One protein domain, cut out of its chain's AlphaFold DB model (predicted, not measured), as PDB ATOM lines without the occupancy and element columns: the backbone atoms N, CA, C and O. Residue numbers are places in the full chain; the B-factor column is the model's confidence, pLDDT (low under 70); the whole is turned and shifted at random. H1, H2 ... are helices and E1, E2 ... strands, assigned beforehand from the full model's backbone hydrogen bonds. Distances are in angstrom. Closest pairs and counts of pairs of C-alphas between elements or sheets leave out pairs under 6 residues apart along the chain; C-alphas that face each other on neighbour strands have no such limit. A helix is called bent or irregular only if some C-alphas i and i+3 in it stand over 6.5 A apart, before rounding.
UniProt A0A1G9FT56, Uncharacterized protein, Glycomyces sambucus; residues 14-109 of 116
ATOM      1  N   LEU A  14     144.799  96.309 146.151       93.50
ATOM      2  CA  LEU A  14     143.573  97.032 145.835       93.50
ATOM      3  C   LEU A  14     143.946  98.483 145.523       93.50
ATOM      4  O   LEU A  14     144.503  99.156 146.387       93.50
ATOM      5  N   VAL A  15     143.655  98.975 144.322       93.69
ATOM      6  CA  VAL A  15     143.863 100.392 143.985       93.69
ATOM      7  C   VAL A  15     142.758 101.210 144.649       93.69
ATOM      8  O   VAL A  15     141.597 101.104 144.263       93.69
ATOM      9  N   LEU A  16     143.116 101.993 145.670       93.38
ATOM     10  CA  LEU A  16     142.180 102.798 146.465       93.38
ATOM     11  C   LEU A  16     142.027 104.225 145.935       93.38
ATOM     12  O   LEU A  16     141.014 104.866 146.194       93.38
ATOM     13  N   ALA A  17     143.015 104.711 145.188       91.12
ATOM     14  CA  ALA A  17     142.917 105.951 144.439       91.12
ATOM     15  C   ALA A  17     143.866 105.939 143.247       91.12
ATOM     16  O   ALA A  17     144.973 105.403 143.321       91.12
ATOM     17  N   ARG A  18     143.427 106.584 142.166       87.38
ATOM     18  CA  ARG A  18     144.244 106.920 141.004       87.38
ATOM     19  C   ARG A  18     143.822 108.301 140.520       87.38
ATOM     20  O   ARG A  18     142.718 108.467 140.003       87.38
ATOM     21  N   THR A  19     144.682 109.291 140.707       81.56
ATOM     22  CA  THR A  19     144.414 110.663 140.272       81.56
ATOM     23  C   THR A  19     144.978 110.900 138.875       81.56
ATOM     24  O   THR A  19     146.024 110.370 138.498       81.56
ATOM     25  N   GLY A  20     144.246 111.670 138.067       69.75
ATOM     26  CA  GLY A  20     144.738 112.161 136.779       69.75
ATOM     27  C   GLY A  20     145.673 113.363 136.942       69.75
ATOM     28  O   GLY A  20     146.029 113.751 138.052       69.75
ATOM     29  N   SER A  21     146.026 114.009 135.828       61.22
ATOM     30  CA  SER A  21     146.699 115.316 135.812       61.22
ATOM     31  C   SER A  21     145.734 116.421 136.275       61.22
ATOM     32  O   SER A  21     145.174 117.150 135.456       61.22
ATOM     33  N   GLY A  22     145.443 116.452 137.575       58.12
ATOM     34  CA  GLY A  22     144.535 117.395 138.230       58.12
ATOM     35  C   GLY A  22     145.261 118.590 138.857       58.12
ATOM     36  O   GLY A  22     146.270 119.063 138.343       58.12
ATOM     37  N   SER A  23     144.741 119.082 139.985       54.62
ATOM     38  CA  SER A  23     145.313 120.189 140.776       54.62
ATOM     39  C   SER A  23     146.693 119.881 141.367       54.62
ATOM     40  O   SER A  23     147.447 120.799 141.686       54.62
ATOM     41  N   TRP A  24     147.032 118.598 141.495       58.28
ATOM     42  CA  TRP A  24     148.362 118.134 141.860       58.28
ATOM     43  C   TRP A  24     149.238 117.972 140.607       58.28
ATOM     44  O   TRP A  24     148.790 117.368 139.631       58.28
ATOM     45  N   PRO A  25     150.499 118.455 140.611       65.38
ATOM     46  CA  PRO A  25     151.359 118.454 139.420       65.38
ATOM     47  C   PRO A  25     151.732 117.043 138.933       65.38
ATOM     48  O   PRO A  25     152.270 116.876 137.835       65.38
ATOM     49  N   HIS A  26     151.465 116.021 139.747       69.50
ATOM     50  CA  HIS A  26     151.868 114.644 139.534       69.50
ATOM     51  C   HIS A  26     150.689 113.707 139.834       69.50
ATOM     52  O   HIS A  26     150.107 113.834 140.912       69.50
ATOM     53  N   PRO A  27     150.328 112.781 138.922       70.25
ATOM     54  CA  PRO A  27     149.316 111.771 139.216       70.25
ATOM     55  C   PRO A  27     149.764 110.919 140.407       70.25
ATOM     56  O   PRO A  27     150.951 110.620 140.545       70.25
ATOM     57  N   VAL A  28     148.815 110.547 141.259       84.19
ATOM     58  CA  VAL A  28     149.028 109.750 142.468       84.19
ATOM     59  C   VAL A  28     148.213 108.473 142.354       84.19
ATOM     60  O   VAL A  28     147.005 108.513 142.128       84.19
ATOM     61  N   GLU A  29     148.868 107.336 142.541       89.44
ATOM     62  CA  GLU A  29     148.212 106.051 142.747       89.44
ATOM     63  C   GLU A  29     148.516 105.551 144.156       89.44
ATOM     64  O   GLU A  29     149.679 105.498 144.570       89.44
ATOM     65  N   VAL A  30     147.462 105.175 144.879       90.94
ATOM     66  CA  VAL A  30     147.565 104.562 146.202       90.94
ATOM     67  C   VAL A  30     146.936 103.179 146.146       90.94
ATOM     68  O   VAL A  30     145.751 103.029 145.845       90.94
ATOM     69  N   GLY A  31     147.739 102.163 146.443       93.19
ATOM     70  CA  GLY A  31     147.317 100.768 146.505       93.19
ATOM     71  C   GLY A  31     147.451 100.203 147.915       93.19
ATOM     72  O   GLY A  31     148.378 100.552 148.640       93.19
ATOM     73  N   LEU A  32     146.562  99.294 148.300       95.31
ATOM     74  CA  LEU A  32     146.597  98.588 149.579       95.31
ATOM     75  C   LEU A  32     146.727  97.084 149.354       95.31
ATOM     76  O   LEU A  32     145.871  96.463 148.730       95.31
ATOM     77  N   HIS A  33     147.763  96.482 149.922       94.00
ATOM     78  CA  HIS A  33     147.815  95.050 150.161       94.00
ATOM     79  C   HIS A  33     147.326  94.781 151.585       94.00
ATOM     80  O   HIS A  33     148.057  95.044 152.544       94.00
ATOM     81  N   ALA A  34     146.093  94.293 151.718       89.31
ATOM     82  CA  ALA A  34     145.513  93.933 153.006       89.31
ATOM     83  C   ALA A  34     146.063  92.572 153.463       89.31
ATOM     84  O   ALA A  34     145.884  91.546 152.811       89.31
ATOM     85  N   ALA A  35     146.793  92.581 154.574       88.38
ATOM     86  CA  ALA A  35     147.392  91.398 155.189       88.38
ATOM     87  C   ALA A  35     147.434  91.544 156.723       88.38
ATOM     88  O   ALA A  35     148.410  91.162 157.376       88.38
ATOM     89  N   GLY A  36     146.400  92.176 157.297       83.50
ATOM     90  CA  GLY A  36     146.313  92.508 158.722       83.50
ATOM     91  C   GLY A  36     147.518  93.330 159.190       83.50
ATOM     92  O   GLY A  36     147.862  94.348 158.587       83.50
ATOM     93  N   ALA A  37     148.228  92.841 160.208       80.56
ATOM     94  CA  ALA A  37     149.432  93.481 160.753       80.56
ATOM     95  C   ALA A  37     150.599  93.613 159.747       80.56
ATOM     96  O   ALA A  37     151.513  94.409 159.959       80.56
ATOM     97  N   HIS A  38     150.583  92.850 158.649       87.50
ATOM     98  CA  HIS A  38     151.593  92.902 157.585       87.50
ATOM     99  C   HIS A  38     151.131  93.682 156.353       87.50
ATOM    100  O   HIS A  38     151.761  93.591 155.298       87.50
ATOM    101  N   SER A  39     150.033  94.430 156.469       92.19
ATOM    102  CA  SER A  39     149.506  95.228 155.366       92.19
ATOM    103  C   SER A  39     150.532  96.242 154.863       92.19
ATOM    104  O   SER A  39     151.336  96.792 155.623       92.19
ATOM    105  N   VAL A  40     150.490  96.504 153.560       93.69
ATOM    106  CA  VAL A  40     151.419  97.401 152.865       93.69
ATOM    107  C   VAL A  40     150.623  98.376 152.017       93.69
ATOM    108  O   VAL A  40     149.706  97.970 151.307       93.69
ATOM    109  N   VAL A  41     151.017  99.644 152.042       92.06
ATOM    110  CA  VAL A  41     150.499 100.674 151.142       92.06
ATOM    111  C   VAL A  41     151.542 100.944 150.062       92.06
ATOM    112  O   VAL A  41     152.722 101.125 150.363       92.06
ATOM    113  N   SER A  42     151.136 100.930 148.798       91.69
ATOM    114  CA  SER A  42     151.967 101.362 147.679       91.69
ATOM    115  C   SER A  42     151.585 102.773 147.269       91.69
ATOM    116  O   SER A  42     150.418 103.021 146.985       91.69
ATOM    117  N   PHE A  43     152.570 103.656 147.173       88.00
ATOM    118  CA  PHE A  43     152.412 104.991 146.608       88.00
ATOM    119  C   PHE A  43     153.172 105.069 145.290       88.00
ATOM    120  O   PHE A  43     154.319 104.624 145.214       88.00
ATOM    121  N   SER A  44     152.550 105.654 144.273       85.19
ATOM    122  CA  SER A  44     153.198 106.021 143.018       85.19
ATOM    123  C   SER A  44     152.856 107.470 142.711       85.19
ATOM    124  O   SER A  44     151.692 107.774 142.471       85.19
ATOM    125  N   VAL A  45     153.852 108.357 142.737       80.00
ATOM    126  CA  VAL A  45     153.694 109.791 142.471       80.00
ATOM    127  C   VAL A  45     154.451 110.157 141.197       80.00
ATOM    128  O   VAL A  45     155.653 109.909 141.063       80.00
ATOM    129  N   GLY A  46     153.745 110.783 140.263       68.12
ATOM    130  CA  GLY A  46     154.287 111.238 138.986       68.12
ATOM    131  C   GLY A  46     154.008 110.282 137.828       68.12
ATOM    132  O   GLY A  46     153.563 109.153 138.024       68.12
ATOM    133  N   PRO A  47     154.242 110.735 136.582       58.72
ATOM    134  CA  PRO A  47     154.170 109.853 135.426       58.72
ATOM    135  C   PRO A  47     155.185 108.710 135.575       58.72
ATOM    136  O   PRO A  47     156.256 108.898 136.154       58.72
ATOM    137  N   HIS A  48     154.880 107.541 135.002       54.78
ATOM    138  CA  HIS A  48     155.674 106.310 135.156       54.78
ATOM    139  C   HIS A  48     157.190 106.462 134.924       54.78
ATOM    140  O   HIS A  48     157.966 105.678 135.462       54.78
ATOM    141  N   ALA A  49     157.623 107.461 134.146       42.41
ATOM    142  CA  ALA A  49     159.032 107.750 133.885       42.41
ATOM    143  C   ALA A  49     159.811 108.312 135.096       42.41
ATOM    144  O   ALA A  49     161.033 108.199 135.113       42.41
ATOM    145  N   VAL A  50     159.134 108.915 136.085       51.78
ATOM    146  CA  VAL A  50     159.758 109.511 137.288       51.78
ATOM    147  C   VAL A  50     159.425 108.761 138.577       51.78
ATOM    148  O   VAL A  50     160.236 108.839 139.492       51.78
ATOM    149  N   ASN A  51     158.279 108.058 138.635       52.12
ATOM    150  CA  ASN A  51     157.791 107.212 139.741       52.12
ATOM    151  C   ASN A  51     158.518 107.441 141.084       52.12
ATOM    152  O   ASN A  51     159.326 106.623 141.528       52.12
ATOM    153  N   ALA A  52     158.224 108.566 141.735       57.38
ATOM    154  CA  ALA A  52     158.627 108.780 143.115       57.38
ATOM    155  C   ALA A  52     157.611 108.048 143.996       57.38
ATOM    156  O   ALA A  52     156.417 108.333 143.949       57.38
ATOM    157  N   GLY A  53     158.045 107.035 144.738       68.06
ATOM    158  CA  GLY A  53     157.118 106.212 145.500       68.06
ATOM    159  C   GLY A  53     157.726 104.902 145.965       68.06
ATOM    160  O   GLY A  53     158.917 104.638 145.793       68.06
ATOM    161  N   GLY A  54     156.902 104.071 146.584       84.81
ATOM    162  CA  GLY A  54     157.358 102.814 147.143       84.81
ATOM    163  C   GLY A  54     156.284 102.087 147.928       84.81
ATOM    164  O   GLY A  54     155.146 102.531 148.058       84.81
ATOM    165  N   ARG A  55     156.679 100.927 148.446       90.44
ATOM    166  CA  ARG A  55     155.868 100.107 149.342       90.44
ATOM    167  C   ARG A  55     156.236 100.447 150.776       90.44
ATOM    168  O   ARG A  55     157.384 100.265 151.174       90.44
ATOM    169  N   VAL A  56     155.259 100.913 151.535       91.50
ATOM    170  CA  VAL A  56     155.414 101.337 152.921       91.50
ATOM    171  C   VAL A  56     154.575 100.415 153.808       91.50
ATOM    172  O   VAL A  56     153.407 100.176 153.493       91.50
ATOM    173  N   PRO A  57     155.127  99.867 154.906       94.06
ATOM    174  CA  PRO A  57     154.325  99.147 155.889       94.06
ATOM    175  C   PRO A  57     153.168 100.016 156.384       94.06
ATOM    176  O   PRO A  57     153.386 101.178 156.726       94.06
ATOM    177  N   LEU A  58     151.959  99.457 156.479       94.81
ATOM    178  CA  LEU A  58     150.778 100.202 156.929       94.81
ATOM    179  C   LEU A  58     151.003 100.853 158.302       94.81
ATOM    180  O   LEU A  58     150.564 101.972 158.532       94.81
ATOM    181  N   ALA A  59     151.774 100.195 159.172       94.00
ATOM    182  CA  ALA A  59     152.131 100.704 160.493       94.00
ATOM    183  C   ALA A  59     152.962 102.004 160.490       94.00
ATOM    184  O   ALA A  59     153.037 102.649 161.531       94.00
ATOM    185  N   ASN A  60     153.579 102.373 159.362       93.94
ATOM    186  CA  ASN A  60     154.266 103.657 159.199       93.94
ATOM    187  C   ASN A  60     153.338 104.743 158.633       93.94
ATOM    188  O   ASN A  60     153.641 105.925 158.776       93.94
ATOM    189  N   VAL A  61     152.249 104.343 157.964       93.81
ATOM    190  CA  VAL A  61     151.283 105.244 157.316       93.81
ATOM    191  C   VAL A  61     150.201 105.673 158.299       93.81
ATOM    192  O   VAL A  61     149.830 106.839 158.316       93.81
ATOM    193  N   VAL A  62     149.717 104.753 159.132       95.94
ATOM    194  CA  VAL A  62     148.717 105.036 160.168       95.94
ATOM    195  C   VAL A  62     149.144 104.462 161.515       95.94
ATOM    196  O   VAL A  62     149.834 103.439 161.579       95.94
ATOM    197  N   ASP A  63     148.705 105.097 162.594       92.88
ATOM    198  CA  ASP A  63     148.820 104.613 163.967       92.88
ATOM    199  C   ASP A  63     147.450 104.572 164.669       92.88
ATOM    200  O   ASP A  63     146.424 104.462 164.004       92.88
ATOM    201  N   ALA A  64     147.419 104.524 166.005       88.81
ATOM    202  CA  ALA A  64     146.158 104.493 166.749       88.81
ATOM    203  C   ALA A  64     145.423 105.845 166.725       88.81
ATOM    204  O   ALA A  64     144.204 105.869 166.884       88.81
ATOM    205  N   ASP A  65     146.157 106.937 166.509       89.88
ATOM    206  CA  ASP A  65     145.649 108.305 166.518       89.88
ATOM    207  C   ASP A  65     145.253 108.774 165.105       89.88
ATOM    208  O   ASP A  65     144.491 109.730 164.956       89.88
ATOM    209  N   GLY A  66     145.704 108.070 164.059       94.38
ATOM    210  CA  GLY A  66     145.212 108.226 162.694       94.38
ATOM    211  C   GLY A  66     146.319 108.216 161.648       94.38
ATOM    212  O   GLY A  66     147.223 107.385 161.680       94.38
ATOM    213  N   LEU A  67     146.203 109.106 160.662       96.44
ATOM    214  CA  LEU A  67     147.164 109.245 159.569       96.44
ATOM    215  C   LEU A  67     148.458 109.903 160.061       96.44
ATOM    216  O   LEU A  67     148.427 110.984 160.648       96.44
ATOM    217  N   ASN A  68     149.601 109.296 159.746       93.62
ATOM    218  CA  ASN A  68     150.899 109.920 159.963       93.62
ATOM    219  C   ASN A  68     151.013 111.184 159.080       93.62
ATOM    220  O   ASN A  68     150.882 111.071 157.856       93.62
ATOM    221  N   PRO A  69     151.313 112.368 159.653       92.56
ATOM    222  CA  PRO A  69     151.391 113.630 158.914       92.56
ATOM    223  C   PRO A  69     152.330 113.623 157.701       92.56
ATOM    224  O   PRO A  69     152.126 114.406 156.778       92.56
ATOM    225  N   LEU A  70     153.331 112.732 157.670       89.00
ATOM    226  CA  LEU A  70     154.222 112.562 156.517       89.00
ATOM    227  C   LEU A  70     153.497 112.134 155.233       89.00
ATOM    228  O   LEU A  70     154.041 112.355 154.161       89.00
ATOM    229  N   PHE A  71     152.307 111.535 155.345       89.69
ATOM    230  CA  PHE A  71     151.494 111.063 154.217       89.69
ATOM    231  C   PHE A  71     150.228 111.903 154.000       89.69
ATOM    232  O   PHE A  71     149.385 111.550 153.174       89.69
ATOM    233  N   ALA A  72     150.052 112.991 154.762       89.88
ATOM    234  CA  ALA A  72     148.856 113.830 154.688       89.88
ATOM    235  C   ALA A  72     148.645 114.387 153.277       89.88
ATOM    236  O   ALA A  72     147.534 114.366 152.762       89.88
ATOM    237  N   VAL A  73     149.735 114.794 152.631       86.31
ATOM    238  CA  VAL A  73     149.718 115.401 151.303       86.31
ATOM    239  C   VAL A  73     149.252 114.415 150.229       86.31
ATOM    240  O   VAL A  73     148.415 114.764 149.400       86.31
ATOM    241  N   GLU A  74     149.753 113.181 150.239       86.56
ATOM    242  CA  GLU A  74     149.337 112.138 149.302       86.56
ATOM    243  C   GLU A  74     147.880 111.727 149.534       86.56
ATOM    244  O   GLU A  74     147.153 111.500 148.568       86.56
ATOM    245  N   PHE A  75     147.436 111.659 150.794       91.19
ATOM    246  CA  PHE A  75     146.045 111.350 151.140       91.19
ATOM    247  C   PHE A  75     145.084 112.478 150.754       91.19
ATOM    248  O   PHE A  75     144.001 112.185 150.249       91.19
ATOM    249  N   ASP A  76     145.481 113.739 150.937       89.62
ATOM    250  CA  ASP A  76     144.743 114.913 150.460       89.62
ATOM    251  C   ASP A  76     144.628 114.886 148.933       89.62
ATOM    252  O   ASP A  76     143.538 115.016 148.378       89.62
ATOM    253  N   ALA A  77     145.753 114.673 148.243       85.88
ATOM    254  CA  ALA A  77     145.801 114.634 146.786       85.88
ATOM    255  C   ALA A  77     144.921 113.516 146.210       85.88
ATOM    256  O   ALA A  77     144.304 113.702 145.163       85.88
ATOM    257  N   ALA A  78     144.872 112.369 146.891       88.25
ATOM    258  CA  ALA A  78     144.136 111.179 146.488       88.25
ATOM    259  C   ALA A  78     142.691 111.108 147.019       88.25
ATOM    260  O   ALA A  78     142.023 110.106 146.764       88.25
ATOM    261  N   ASP A  79     142.221 112.123 147.755       90.56
ATOM    262  CA  ASP A  79     140.932 112.121 148.467       90.56
ATOM    263  C   ASP A  79     140.702 110.819 149.268       90.56
ATOM    264  O   ASP A  79     139.667 110.155 149.176       90.56
ATOM    265  N   LEU A  80     141.723 110.396 150.024       93.62
ATOM    266  CA  LEU A  80     141.763 109.079 150.672       93.62
ATOM    267  C   LEU A  80     141.413 109.099 152.167       93.62
ATOM    268  O   LEU A  80     141.442 108.055 152.822       93.62
ATOM    269  N   HIS A  81     141.075 110.261 152.730       94.44
ATOM    270  CA  HIS A  81     140.813 110.413 154.173       94.44
ATOM    271  C   HIS A  81     139.690 109.522 154.693       94.44
ATOM    272  O   HIS A  81     139.706 109.099 155.846       94.44
ATOM    273  N   TRP A  82     138.746 109.162 153.826       94.88
ATOM    274  CA  TRP A  82     137.686 108.219 154.160       94.88
ATOM    275  C   TRP A  82     138.193 106.826 154.544       94.88
ATOM    276  O   TRP A  82     137.520 106.125 155.296       94.88
ATOM    277  N   ALA A  83     139.355 106.416 154.031       95.88
ATOM    278  CA  ALA A  83     139.919 105.101 154.291       95.88
ATOM    279  C   ALA A  83     140.664 105.053 155.631       95.88
ATOM    280  O   ALA A  83     140.833 103.968 156.182       95.88
ATOM    281  N   VAL A  84     141.085 106.200 156.184       96.62
ATOM    282  CA  VAL A  84     141.934 106.265 157.388       96.62
ATOM    283  C   VAL A  84     141.347 105.467 158.560       96.62
ATOM    284  O   VAL A  84     142.067 104.616 159.079       96.62
ATOM    285  N   PRO A  85     140.060 105.607 158.945       96.88
ATOM    286  CA  PRO A  85     139.505 104.820 160.050       96.88
ATOM    287  C   PRO A  85     139.564 103.302 159.810       96.88
ATOM    288  O   PRO A  85     139.826 102.533 160.733       96.88
ATOM    289  N   LEU A  86     139.364 102.858 158.566       96.56
ATOM    290  CA  LEU A  86     139.431 101.441 158.193       96.56
ATOM    291  C   LEU A  86     140.876 100.935 158.187       96.56
ATOM    292  O   LEU A  86     141.148  99.826 158.632       96.56
ATOM    293  N   LEU A  87     141.822 101.760 157.743       95.75
ATOM    294  CA  LEU A  87     143.248 101.447 157.775       95.75
ATOM    295  C   LEU A  87     143.773 101.309 159.210       95.75
ATOM    296  O   LEU A  87     144.577 100.416 159.479       95.75
ATOM    297  N   VAL A  88     143.296 102.138 160.144       95.81
ATOM    298  CA  VAL A  88     143.617 102.010 161.575       95.81
ATOM    299  C   VAL A  88     143.117 100.670 162.124       95.81
ATOM    300  O   VAL A  88     143.877  99.947 162.767       95.81
ATOM    301  N   ARG A  89     141.871 100.286 161.816       95.25
ATOM    302  CA  ARG A  89     141.298  98.986 162.215       95.25
ATOM    303  C   ARG A  89     142.059  97.808 161.605       95.25
ATOM    304  O   ARG A  89     142.443  96.880 162.316       95.25
ATOM    305  N   LEU A  90     142.378  97.888 160.312       94.81
ATOM    306  CA  LEU A  90     143.178  96.885 159.607       94.81
ATOM    307  C   LEU A  90     144.563  96.707 160.245       94.81
ATOM    308  O   LEU A  90     145.022  95.582 160.445       94.81
ATOM    309  N   ARG A  91     145.224  97.814 160.606       92.94
ATOM    310  CA  ARG A  91     146.513  97.798 161.316       92.94
ATOM    311  C   ARG A  91     146.400  97.114 162.675       92.94
ATOM    312  O   ARG A  91     147.311  96.381 163.053       92.94
ATOM    313  N   SER A  92     145.303  97.341 163.392       91.88
ATOM    314  CA  SER A  92     145.003  96.690 164.673       91.88
ATOM    315  C   SER A  92     144.704  95.189 164.538       91.88
ATOM    316  O   SER A  92     144.576  94.500 165.547       91.88
ATOM    317  N   GLY A  93     144.651  94.666 163.307       91.06
ATOM    318  CA  GLY A  93     144.464  93.250 163.006       91.06
ATOM    319  C   GLY A  93     143.019  92.859 162.713       91.06
ATOM    320  O   GLY A  93     142.744  91.668 162.594       91.06
ATOM    321  N   GLU A  94     142.106  93.825 162.589       93.62
ATOM    322  CA  GLU A  94     140.739  93.545 162.155       93.62
ATOM    323  C   GLU A  94     140.698  93.182 160.664       93.62
ATOM    324  O   GLU A  94     141.398  93.774 159.838       93.62
ATOM    325  N   ASP A  95     139.843  92.221 160.318       91.69
ATOM    326  CA  ASP A  95     139.579  91.842 158.932       91.69
ATOM    327  C   ASP A  95     138.499  92.757 158.339       91.69
ATOM    328  O   ASP A  95     137.302  92.510 158.470       91.69
ATOM    329  N   VAL A  96     138.943  93.871 157.756       94.88
ATOM    330  CA  VAL A  96     138.079  94.938 157.218       94.88
ATOM    331  C   VAL A  96     138.244  95.126 155.708       94.88
ATOM    332  O   VAL A  96     137.839  96.154 155.166       94.88
ATOM    333  N   GLU A  97     138.846  94.165 154.996       94.06
ATOM    334  CA  GLU A  97     139.069  94.282 153.544       94.06
ATOM    335  C   GLU A  97     137.744  94.474 152.785       94.06
ATOM    336  O   GLU A  97     137.631  95.374 151.951       94.06
ATOM    337  N   ASP A  98     136.717  93.690 153.120       94.50
ATOM    338  CA  ASP A  98     135.395  93.801 152.497       94.50
ATOM    339  C   ASP A  98     134.713  95.145 152.806       94.50
ATOM    340  O   ASP A  98     134.051  95.713 151.932       94.50
ATOM    341  N   GLU A  99     134.917  95.700 154.005       96.81
ATOM    342  CA  GLU A  99     134.421  97.034 154.373       96.81
ATOM    343  C   GLU A  99     135.113  98.130 153.550       96.81
ATOM    344  O   GLU A  99     134.452  99.040 153.048       96.81
ATOM    345  N   ILE A 100     136.430  98.020 153.340       95.88
ATOM    346  CA  ILE A 100     137.197  98.933 152.480       95.88
ATOM    347  C   ILE A 100     136.681  98.868 151.041       95.88
ATOM    348  O   ILE A 100     136.463  99.907 150.412       95.88
ATOM    349  N   VAL A 101     136.435  97.664 150.516       95.69
ATOM    350  CA  VAL A 101     135.873  97.475 149.172       95.69
ATOM    351  C   VAL A 101     134.463  98.064 149.071       95.69
ATOM    352  O   VAL A 101     134.136  98.677 148.052       95.69
ATOM    353  N   ALA A 102     133.627  97.898 150.096       96.38
ATOM    354  CA  ALA A 102     132.282  98.463 150.135       96.38
ATOM    355  C   ALA A 102     132.310 100.001 150.159       96.38
ATOM    356  O   ALA A 102     131.654 100.630 149.327       96.38
ATOM    357  N   ALA A 103     133.127 100.597 151.030       96.38
ATOM    358  CA  ALA A 103     133.292 102.046 151.121       96.38
ATOM    359  C   ALA A 103     133.854 102.650 149.821       96.38
ATOM    360  O   ALA A 103     133.388 103.694 149.365       96.38
ATOM    361  N   TYR A 104     134.804 101.970 149.168       95.44
ATOM    362  CA  TYR A 104     135.302 102.374 147.851       95.44
ATOM    363  C   TYR A 104     134.190 102.350 146.788       95.44
ATOM    364  O   TYR A 104     134.060 103.289 145.998       95.44
ATOM    365  N   ARG A 105     133.368 101.291 146.764       95.56
ATOM    366  CA  ARG A 105     132.259 101.141 145.805       95.56
ATOM    367  C   ARG A 105     131.208 102.224 145.950       95.56
ATOM    368  O   ARG A 105     130.745 102.740 144.940       95.56
ATOM    369  N   GLU A 106     130.847 102.567 147.181       95.44
ATOM    370  CA  GLU A 106     129.890 103.639 147.460       95.44
ATOM    371  C   GLU A 106     130.364 104.980 146.881       95.44
ATOM    372  O   GLU A 106     129.566 105.755 146.359       95.44
ATOM    373  N   ARG A 107     131.680 105.222 146.901       92.12
ATOM    374  CA  ARG A 107     132.295 106.478 146.449       92.12
ATOM    375  C   ARG A 107     132.531 106.549 144.949       92.12
ATOM    376  O   ARG A 107     132.398 107.614 144.357       92.12
ATOM    377  N   THR A 108     132.919 105.435 144.340       90.44
ATOM    378  CA  THR A 108     133.384 105.408 142.942       90.44
ATOM    379  C   THR A 108     132.391 104.758 141.981       90.44
ATOM    380  O   THR A 108     132.574 104.832 140.768       90.44
ATOM    381  N   GLY A 109     131.342 104.108 142.495       92.12
ATOM    382  CA  GLY A 109     130.354 103.373 141.703       92.12
ATOM    383  C   GLY A 109     130.825 101.999 141.205       92.12
ATOM    384  O   GLY A 109     130.083 101.330 140.486       92.12
TER     385      GLY A 109
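This is residues 14 to 109 of the 116 residues of an uncharacterized protein of Glycomyces sambucus (UniProt A0A1G9FT56). A four-stranded antiparallel sheet makes a wall with the four helices over one of its faces and the other face bare. H2 crosses over E2 and E3, while H3 and H4 form a helical hairpin whose H4 covers the edge strand E1; the short H1 follows E4 directly. The printed part has 96 residues, with four named strands and then four named helices in the order E1 E2 E3 E4 H1 H2 H3 H4, and its class is mixed, helices and strands. The sheet's order is E1 - E2 - E3 - E4, a meander, each strand the antiparallel neighbour of the one before. The whole is compact and rounded, with a radius of gyration of the C-alphas of 12.8 A and spans of 35 by 29 by 20 A.

E1, residues 14 to 18, begins at C-alpha 14 (143.573, 97.032, 145.835) and is 11.0 A long. E2, residues 28 to 33, measures 16.6 A, E3, residues 40 to 45, 16.3 A, and E4, residues 52 to 57, 16.6 A. H1 is residues 58 to 61. H2, residues 69 to 77, begins at C-alpha 69 (151.391, 113.630, 158.914) and measures 13.4 A. H3, residues 81 to 91, measures 15.6 A. H4, residues 97 to 108, measures 16.4 A and ends at C-alpha 108 (133.384, 105.408, 142.942). H2 and H3 are irregular: C-alphas 70 and 73 are 7.5 A apart, C-alphas 82 and 85 7.0 A.

The three strand pairs are hairpins: N 16 and O 30 are 2.8 A apart across E1 and E2, N 31 and O 42 2.9 A across E2 and E3, and N 43 and O 54 2.9 A across E3 and E4. H1 only grazes the sheet. H2 is on the sheet at a height of 10.8 A, over E2 and E3 and slantwise to the strands. H4, on the same face, has a height of 10.0 A and runs along the strands, over E1; the closest C-alphas of H4 and E1, Tyr 104 and Leu 16, are 7.0 A apart. H3 and H4 touch at Leu 86 and Ile 100, C-alphas 6.6 A apart, at a shallow tilt of 6 degrees, opposite ways. H1 and H3 only just touch, with 3 pairs of C-alphas within 8 A, the closest Ala 59 and Arg 91 at 6.4 A. H2 and H4 are apart. Every O i to N i+4 pair is within hydrogen-bond range in H4, against 3 of 5 in H2 and 5 of 7 in H3; H1 is too short for such a pair.

The two C-alphas farthest apart, those of Ala 49 and Glu 94, are 36.5 A apart. The printed part has no cut, and no link is long. The mean pLDDT of the printed part is 86.5, with residues 20 to 26 and 46 to 53 under 70.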